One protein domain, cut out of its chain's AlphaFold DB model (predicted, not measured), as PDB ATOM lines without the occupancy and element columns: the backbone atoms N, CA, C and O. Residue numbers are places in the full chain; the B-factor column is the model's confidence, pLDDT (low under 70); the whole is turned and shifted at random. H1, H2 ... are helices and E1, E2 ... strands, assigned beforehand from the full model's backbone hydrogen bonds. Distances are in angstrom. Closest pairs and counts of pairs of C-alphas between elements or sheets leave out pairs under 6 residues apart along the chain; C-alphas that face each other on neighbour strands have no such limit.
ATOM      1  N   LEU A  27     124.394 153.961 222.318       89.50
ATOM      2  CA  LEU A  27     125.757 154.481 222.324       89.50
ATOM      3  C   LEU A  27     125.884 155.544 223.412       89.50
ATOM      4  O   LEU A  27     125.180 156.554 223.377       89.50
ATOM      5  N   THR A  28     126.808 155.333 224.345       90.69
ATOM      6  CA  THR A  28     127.112 156.275 225.425       90.69
ATOM      7  C   THR A  28     128.487 156.908 225.221       90.69
ATOM      8  O   THR A  28     129.485 156.253 224.925       90.69
ATOM      9  N   GLY A  29     128.540 158.225 225.371       90.44
ATOM     10  CA  GLY A  29     129.723 159.048 225.175       90.44
ATOM     11  C   GLY A  29     129.948 159.489 223.727       90.44
ATOM     12  O   GLY A  29     129.653 158.794 222.754       90.44
ATOM     13  N   ALA A  30     130.567 160.664 223.585       88.31
ATOM     14  CA  ALA A  30     130.940 161.222 222.284       88.31
ATOM     15  C   ALA A  30     131.942 160.345 221.515       88.31
ATOM     16  O   ALA A  30     132.029 160.434 220.295       88.31
ATOM     17  N   GLU A  31     132.707 159.508 222.217       89.50
ATOM     18  CA  GLU A  31     133.649 158.565 221.618       89.50
ATOM     19  C   GLU A  31     132.951 157.408 220.912       89.50
ATOM     20  O   GLU A  31     133.244 157.170 219.745       89.50
ATOM     21  N   ALA A  32     132.000 156.744 221.569       89.88
ATOM     22  CA  ALA A  32     131.263 155.635 220.967       89.88
ATOM     23  C   ALA A  32     130.419 156.112 219.778       89.88
ATOM     24  O   ALA A  32     130.405 155.484 218.721       89.88
ATOM     25  N   ILE A  33     129.769 157.271 219.925       89.88
ATOM     26  CA  ILE A  33     128.984 157.901 218.857       89.88
ATOM     27  C   ILE A  33     129.889 158.339 217.702       89.88
ATOM     28  O   ILE A  33     129.575 158.095 216.541       89.88
ATOM     29  N   GLY A  34     131.031 158.955 218.012       90.81
ATOM     30  CA  GLY A  34     132.010 159.362 217.010       90.81
ATOM     31  C   GLY A  34     132.578 158.171 216.244       90.81
ATOM     32  O   GLY A  34     132.613 158.207 215.020       90.81
ATOM     33  N   ALA A  35     132.948 157.094 216.939       91.50
ATOM     34  CA  ALA A  35     133.443 155.866 216.324       91.50
ATOM     35  C   ALA A  35     132.395 155.218 215.410       91.50
ATOM     36  O   ALA A  35     132.734 154.795 214.309       91.50
ATOM     37  N   TYR A  36     131.125 155.203 215.827       89.62
ATOM     38  CA  TYR A  36     130.026 154.680 215.014       89.62
ATOM     39  C   TYR A  36     129.803 155.493 213.731       89.62
ATOM     40  O   TYR A  36     129.639 154.928 212.656       89.62
ATOM     41  N   LEU A  37     129.838 156.825 213.831       87.50
ATOM     42  CA  LEU A  37     129.608 157.732 212.701       87.50
ATOM     43  C   LEU A  37     130.873 158.020 211.869       87.50
ATOM     44  O   LEU A  37     130.797 158.717 210.858       87.50
ATOM     45  N   GLY A  38     132.044 157.552 212.307       89.94
ATOM     46  CA  GLY A  38     133.339 157.911 211.720       89.94
ATOM     47  C   GLY A  38     133.715 159.388 211.910       89.94
ATOM     48  O   GLY A  38     134.421 159.965 211.083       89.94
ATOM     49  N   TRP A  39     133.218 160.040 212.965       90.62
ATOM     50  CA  TRP A  39     133.409 161.468 213.231       90.62
ATOM     51  C   TRP A  39     134.289 161.733 214.458       90.62
ATOM     52  O   TRP A  39     134.257 160.985 215.435       90.62
ATOM     53  N   PRO A  40     135.041 162.851 214.472       91.69
ATOM     54  CA  PRO A  40     135.818 163.232 215.643       91.69
ATOM     55  C   PRO A  40     134.899 163.635 216.804       91.69
ATOM     56  O   PRO A  40     133.895 164.322 216.603       91.69
ATOM     57  N   LYS A  41     135.298 163.301 218.041       89.25
ATOM     58  CA  LYS A  41     134.542 163.591 219.281       89.25
ATOM     59  C   LYS A  41     134.042 165.038 219.352       89.25
ATOM     60  O   LYS A  41     132.891 165.289 219.696       89.25
ATOM     61  N   ARG A  42     134.887 166.002 218.963       90.88
ATOM     62  CA  ARG A  42     134.557 167.440 218.960       90.88
ATOM     63  C   ARG A  42     133.340 167.765 218.089       90.88
ATOM     64  O   ARG A  42     132.530 168.602 218.468       90.88
ATOM     65  N   ARG A  43     133.188 167.081 216.951       90.06
ATOM     66  CA  ARG A  43     132.033 167.246 216.061       90.06
ATOM     67  C   ARG A  43     130.756 166.708 216.699       90.06
ATOM     68  O   ARG A  43     129.716 167.335 216.554       90.06
ATOM     69  N   VAL A  44     130.840 165.608 217.447       88.19
ATOM     70  CA  VAL A  44     129.693 165.067 218.192       88.19
ATOM     71  C   VAL A  44     129.207 166.078 219.233       88.19
ATOM     72  O   VAL A  44     128.023 166.388 219.251       88.19
ATOM     73  N   TYR A  45     130.107 166.671 220.025       88.69
ATOM     74  CA  TYR A  45     129.736 167.721 220.989       88.69
ATOM     75  C   TYR A  45     129.061 168.929 220.332       88.69
ATOM     76  O   TYR A  45     128.047 169.405 220.836       88.69
ATOM     77  N   LEU A  46     129.594 169.399 219.199       89.62
ATOM     78  CA  LEU A  46     128.987 170.496 218.443       89.62
ATOM     79  C   LEU A  46     127.568 170.145 217.985       89.62
ATOM     80  O   LEU A  46     126.669 170.965 218.111       89.62
ATOM     81  N   LEU A  47     127.343 168.922 217.503       85.00
ATOM     82  CA  LEU A  47     126.018 168.489 217.057       85.00
ATOM     83  C   LEU A  47     125.013 168.383 218.201       85.00
ATOM     84  O   LEU A  47     123.850 168.702 217.991       85.00
ATOM     85  N   VAL A  48     125.446 167.995 219.404       87.00
ATOM     86  CA  VAL A  48     124.575 168.037 220.589       87.00
ATOM     87  C   VAL A  48     124.191 169.470 220.938       87.00
ATOM     88  O   VAL A  48     123.034 169.724 221.260       87.00
ATOM     89  N   ASP A  49     125.133 170.413 220.870       86.69
ATOM     90  CA  ASP A  49     124.835 171.824 221.134       86.69
ATOM     91  C   ASP A  49     123.863 172.397 220.089       86.69
ATOM     92  O   ASP A  49     122.868 173.028 220.436       86.69
ATOM     93  N   LEU A  50     124.079 172.080 218.810       85.56
ATOM     94  CA  LEU A  50     123.170 172.451 217.724       85.56
ATOM     95  C   LEU A  50     121.787 171.803 217.873       85.56
ATOM     96  O   LEU A  50     120.777 172.452 217.610       85.56
ATOM     97  N   ALA A  51     121.718 170.549 218.329       84.31
ATOM     98  CA  ALA A  51     120.453 169.867 218.590       84.31
ATOM     99  C   ALA A  51     119.675 170.538 219.729       84.31
ATOM    100  O   ALA A  51     118.474 170.763 219.604       84.31
ATOM    101  N   LYS A  52     120.361 170.953 220.803       82.12
ATOM    102  CA  LYS A  52     119.752 171.724 221.901       82.12
ATOM    103  C   LYS A  52     119.204 173.075 221.439       82.12
ATOM    104  O   LYS A  52     118.191 173.525 221.963       82.12
ATOM    105  N   ARG A  53     119.860 173.709 220.463       84.12
ATOM    106  CA  ARG A  53     119.427 174.977 219.849       84.12
ATOM    107  C   ARG A  53     118.324 174.804 218.802       84.12
ATOM    108  O   ARG A  53     117.816 175.797 218.296       84.12
ATOM    109  N   GLY A  54     117.955 173.565 218.464       78.88
ATOM    110  CA  GLY A  54     116.979 173.269 217.413       78.88
ATOM    111  C   GLY A  54     117.510 173.472 215.989       78.88
ATOM    112  O   GLY A  54     116.740 173.418 215.036       78.88
ATOM    113  N   GLU A  55     118.819 173.675 215.819       79.12
ATOM    114  CA  GLU A  55     119.461 173.866 214.511       79.12
ATOM    115  C   GLU A  55     119.685 172.536 213.775       79.12
ATOM    116  O   GLU A  55     119.885 172.494 212.560       79.12
ATOM    117  N   THR A  56     119.656 171.416 214.501       77.00
ATOM    118  CA  THR A  56     119.789 170.085 213.914       77.00
ATOM    119  C   THR A  56     118.869 169.084 214.605       77.00
ATOM    120  O   THR A  56     118.707 169.111 215.816       77.00
ATOM    121  N   SER A  57     118.273 168.175 213.833       78.62
ATOM    122  CA  SER A  57     117.350 167.144 214.340       78.62
ATOM    123  C   SER A  57     118.048 165.786 214.508       78.62
ATOM    124  O   SER A  57     117.461 164.733 214.276       78.62
ATOM    125  N   LEU A  58     119.350 165.788 214.820       83.19
ATOM    126  CA  LEU A  58     120.044 164.527 215.071       83.19
ATOM    127  C   LEU A  58     119.520 163.916 216.378       83.19
ATOM    128  O   LEU A  58     119.440 164.630 217.379       83.19
ATOM    129  N   PRO A  59     119.246 162.600 216.410       85.62
ATOM    130  CA  PRO A  59     118.789 161.896 217.605       85.62
ATOM    131  C   PRO A  59     119.959 161.609 218.563       85.62
ATOM    132  O   PRO A  59     120.249 160.466 218.913       85.62
ATOM    133  N   ILE A  60     120.669 162.667 218.959       88.69
ATOM    134  CA  ILE A  60     121.731 162.652 219.961       88.69
ATOM    135  C   ILE A  60     121.314 163.613 221.068       88.69
ATOM    136  O   ILE A  60     120.999 164.773 220.803       88.69
ATOM    137  N   TRP A  61     121.344 163.156 222.314       87.31
ATOM    138  CA  TRP A  61     120.969 163.972 223.464       87.31
ATOM    139  C   TRP A  61     122.003 163.874 224.582       87.31
ATOM    140  O   TRP A  61     122.924 163.062 224.557       87.31
ATOM    141  N   SER A  62     121.873 164.763 225.562       87.62
ATOM    142  CA  SER A  62     122.691 164.764 226.771       87.62
ATOM    143  C   SER A  62     121.836 164.281 227.932       87.62
ATOM    144  O   SER A  62     120.853 164.933 228.266       87.62
ATOM    145  N   GLU A  63     122.244 163.187 228.558       86.56
ATOM    146  CA  GLU A  63     121.583 162.581 229.707       86.56
ATOM    147  C   GLU A  63     122.316 162.987 231.004       86.56
ATOM    148  O   GLU A  63     123.532 162.768 231.115       86.56
ATOM    149  N   PRO A  64     121.639 163.610 231.987       84.38
ATOM    150  CA  PRO A  64     122.262 164.004 233.251       84.38
ATOM    151  C   PRO A  64     122.881 162.807 233.987       84.38
ATOM    152  O   PRO A  64     122.246 161.775 234.164       84.38
ATOM    153  N   GLY A  65     124.139 162.933 234.415       84.81
ATOM    154  CA  GLY A  65     124.858 161.871 235.135       84.81
ATOM    155  C   GLY A  65     125.410 160.731 234.265       84.81
ATOM    156  O   GLY A  65     126.264 159.992 234.741       84.81
ATOM    157  N   VAL A  66     125.001 160.619 232.995       83.12
ATOM    158  CA  VAL A  66     125.497 159.595 232.048       83.12
ATOM    159  C   VAL A  66     126.352 160.216 230.938       83.12
ATOM    160  O   VAL A  66     127.344 159.632 230.507       83.12
ATOM    161  N   GLY A  67     126.014 161.429 230.493       87.69
ATOM    162  CA  GLY A  67     126.705 162.135 229.415       87.69
ATOM    163  C   GLY A  67     125.945 162.070 228.091       87.69
ATOM    164  O   GLY A  67     124.719 162.016 228.062       87.69
ATOM    165  N   ILE A  68     126.657 162.139 226.967       89.75
ATOM    166  CA  ILE A  68     126.020 162.157 225.642       89.75
ATOM    167  C   ILE A  68     125.559 160.751 225.273       89.75
ATOM    168  O   ILE A  68     126.344 159.816 225.367       89.75
ATOM    169  N   CYS A  69     124.322 160.619 224.812       90.56
ATOM    170  CA  CYS A  69     123.729 159.353 224.417       90.56
ATOM    171  C   CYS A  69     123.087 159.459 223.029       90.56
ATOM    172  O   CYS A  69     122.602 160.521 222.632       90.56
ATOM    173  N   ALA A  70     123.084 158.351 222.291       91.00
ATOM    174  CA  ALA A  70     122.350 158.204 221.037       91.00
ATOM    175  C   ALA A  70     121.951 156.742 220.824       91.00
ATOM    176  O   ALA A  70     122.665 155.842 221.262       91.00
ATOM    177  N   ARG A  71     120.848 156.481 220.119       90.69
ATOM    178  CA  ARG A  71     120.501 155.122 219.663       90.69
ATOM    179  C   ARG A  71     120.994 154.901 218.239       90.69
ATOM    180  O   ARG A  71     120.749 155.755 217.387       90.69
ATOM    181  N   LYS A  72     121.639 153.761 217.966       89.31
ATOM    182  CA  LYS A  72     122.096 153.397 216.611       89.31
ATOM    183  C   LYS A  72     120.914 153.337 215.657       89.31
ATOM    184  O   LYS A  72     120.935 154.019 214.644       89.31
ATOM    185  N   SER A  73     119.840 152.654 216.048       86.50
ATOM    186  CA  SER A  73     118.609 152.535 215.262       86.50
ATOM    187  C   SER A  73     118.012 153.889 214.871       86.50
ATOM    188  O   SER A  73     117.566 154.069 213.740       86.50
ATOM    189  N   GLN A  74     118.039 154.871 215.777       87.81
ATOM    190  CA  GLN A  74     117.558 156.219 215.482       87.81
ATOM    191  C   GLN A  74     118.504 156.975 214.553       87.81
ATOM    192  O   GLN A  74     118.029 157.670 213.658       87.81
ATOM    193  N   LEU A  75     119.820 156.854 214.749       87.69
ATOM    194  CA  LEU A  75     120.809 157.445 213.845       87.69
ATOM    195  C   LEU A  75     120.659 156.862 212.435       87.69
ATOM    196  O   LEU A  75     120.565 157.622 211.475       87.69
ATOM    197  N   ASP A  76     120.553 155.543 212.315       87.50
ATOM    198  CA  ASP A  76     120.380 154.850 211.040       87.50
ATOM    199  C   ASP A  76     119.072 155.262 210.362       87.50
ATOM    200  O   ASP A  76     119.085 155.645 209.194       87.50
ATOM    201  N   ALA A  77     117.955 155.275 211.098       86.44
ATOM    202  CA  ALA A  77     116.668 155.736 210.582       86.44
ATOM    203  C   ALA A  77     116.721 157.206 210.133       86.44
ATOM    204  O   ALA A  77     116.160 157.560 209.097       86.44
ATOM    205  N   TYR A  78     117.430 158.061 210.873       86.38
ATOM    206  CA  TYR A  78     117.616 159.466 210.523       86.38
ATOM    207  C   TYR A  78     118.395 159.639 209.214       86.38
ATOM    208  O   TYR A  78     117.991 160.415 208.344       86.38
ATOM    209  N   PHE A  79     119.503 158.911 209.051       85.00
ATOM    210  CA  PHE A  79     120.285 158.957 207.818       85.00
ATOM    211  C   PHE A  79     119.552 158.305 206.647       85.00
ATOM    212  O   PHE A  79     119.605 158.854 205.549       85.00
ATOM    213  N   ALA A  80     118.821 157.212 206.871       83.94
ATOM    214  CA  ALA A  80     117.984 156.576 205.857       83.94
ATOM    215  C   ALA A  80     116.896 157.535 205.351       83.94
ATOM    216  O   ALA A  80     116.811 157.781 204.150       83.94
ATOM    217  N   ALA A  81     116.150 158.177 206.257       81.50
ATOM    218  CA  ALA A  81     115.123 159.157 205.901       81.50
ATOM    219  C   ALA A  81     115.703 160.361 205.139       81.50
ATOM    220  O   ALA A  81     115.092 160.870 204.197       81.50
ATOM    221  N   ARG A  82     116.907 160.823 205.510       78.81
ATOM    222  CA  ARG A  82     117.599 161.901 204.787       78.81
ATOM    223  C   ARG A  82     118.144 161.469 203.432       78.81
ATOM    224  O   ARG A  82     118.100 162.275 202.509       78.81
ATOM    225  N   ALA A  83     118.646 160.245 203.300       75.75
ATOM    226  CA  ALA A  83     119.083 159.700 202.018       75.75
ATOM    227  C   ALA A  83     117.900 159.581 201.047       75.75
ATOM    228  O   ALA A  83     118.013 159.975 199.888       75.75
ATOM    229  N   GLU A  84     116.746 159.131 201.542       68.75
ATOM    230  CA  GLU A  84     115.502 159.059 200.775       68.75
ATOM    231  C   GLU A  84     114.991 160.456 200.382       68.75
ATOM    232  O   GLU A  84     114.674 160.709 199.218       68.75
ATOM    233  N   SER A  85     115.033 161.413 201.313       60.38
ATOM    234  CA  SER A  85     114.670 162.814 201.042       60.38
ATOM    235  C   SER A  85     115.623 163.494 200.049       60.38
ATOM    236  O   SER A  85     115.191 164.306 199.235       60.38
ATOM    237  N   ALA A  86     116.914 163.144 200.061       58.44
ATOM    238  CA  ALA A  86     117.903 163.642 199.102       58.44
ATOM    239  C   ALA A  86     117.714 163.063 197.685       58.44
ATOM    240  O   ALA A  86     118.216 163.635 196.716       58.44
ATOM    241  N   GLY A  87     116.968 161.958 197.550       51.62
ATOM    242  CA  GLY A  87     116.552 161.378 196.271       51.62
ATOM    243  C   GLY A  87     115.400 162.124 195.584       51.62
ATOM    244  O   GLY A  87     115.198 161.947 194.385       51.62
ATOM    245  N   THR A  88     114.690 163.004 196.300       46.81
ATOM    246  CA  THR A  88     113.607 163.856 195.769       46.81
ATOM    247  C   THR A  88     114.106 165.284 195.523       46.81
ATOM    248  O   THR A  88     113.600 166.262 196.062       46.81
TER     249      THR A  88
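AT A GLANCE: This is residues 27 to 88 of the 93 residues of an uncharacterized protein of Skermanella stibiiresistens SB22 (UniProt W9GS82). A hairpin of two short strands, E1 and E2, has two helices, H1 and H2, packed on it at about right angles to each other, and a third and longest helix, H3, follows E2 with no residue between them and leads away from this small body, from which residues 80 to 88, of which 80 to 86 belong to H3, stick out as an arm. H1 packs mainly on E2 and H2 mainly on E1. The printed part has 62 residues, with three named helices and two named strands in the order H1, H2, E1, E2, H3; the sheet order is E1 - E2, antiparallel, and the class is mostly helix. The whole is compact by its radius of gyration of the C-alphas, 11.7 A, yet elongated in outline, spanning 40 by 24 by 18 A, and the arm makes its length.

HOW THE PARTS SIT: Residues 27 to 28 make a short antiparallel pairing with residues 69 to 70 of E2, residues 67 to 71. H1, residues 29 to 37, comes closest to E2 at the C-alphas of Gly 29 and Ile 68, 4.9 A apart. H2, residues 41 to 52, touches H1 with residues 41 to 45 alone; the closest C-alphas are those of Ala 30 and Lys 41, 5.3 A apart, and the two lines are about perpendicular at 78 degrees. The closest C-alphas of H2 and E1, residues 60 to 63, are those of Val 48 and Ile 60, 6.1 A apart. E1 and E2 form a hairpin, antiparallel at 138 degrees between their directions; N 61 and O 69, at 2.9 A, and N 63 and O 67, at 2.8 A, are within hydrogen-bond range. H3, residues 72 to 86, is near H1, with 7 pairs of C-alphas within 10 A, but apart from H2; it is only just apart from E1, at 8.1 A. In H1, H2 and H3 every O i to N i+4 pair is within hydrogen-bond range.

IN THESE COORDINATES: H1 begins at C-alpha 29, (129.723, 159.048, 225.175), and is 12.5 A long from first to last C-alpha. H2 is 17.1 A long, E1 9.7 A and E2 13.5 A. E1 begins at C-alpha 60, (121.731, 162.652, 219.961). H3 is 20.7 A long and ends at C-alpha 86, (117.903, 163.642, 199.102).

THE WHOLE: The C-alphas of Gly 65 and Thr 88 are the two farthest apart, at 41.0 A. Without residues 80 to 88, which stand free, the body spans 25 by 23 by 18 A. The printed part has no cut and no long link; residues 53 to 59, from H2 to E1, are a short link, and the other links are tight. The mean pLDDT of the printed part is 84.3, and residues 84 to 88 are under 70.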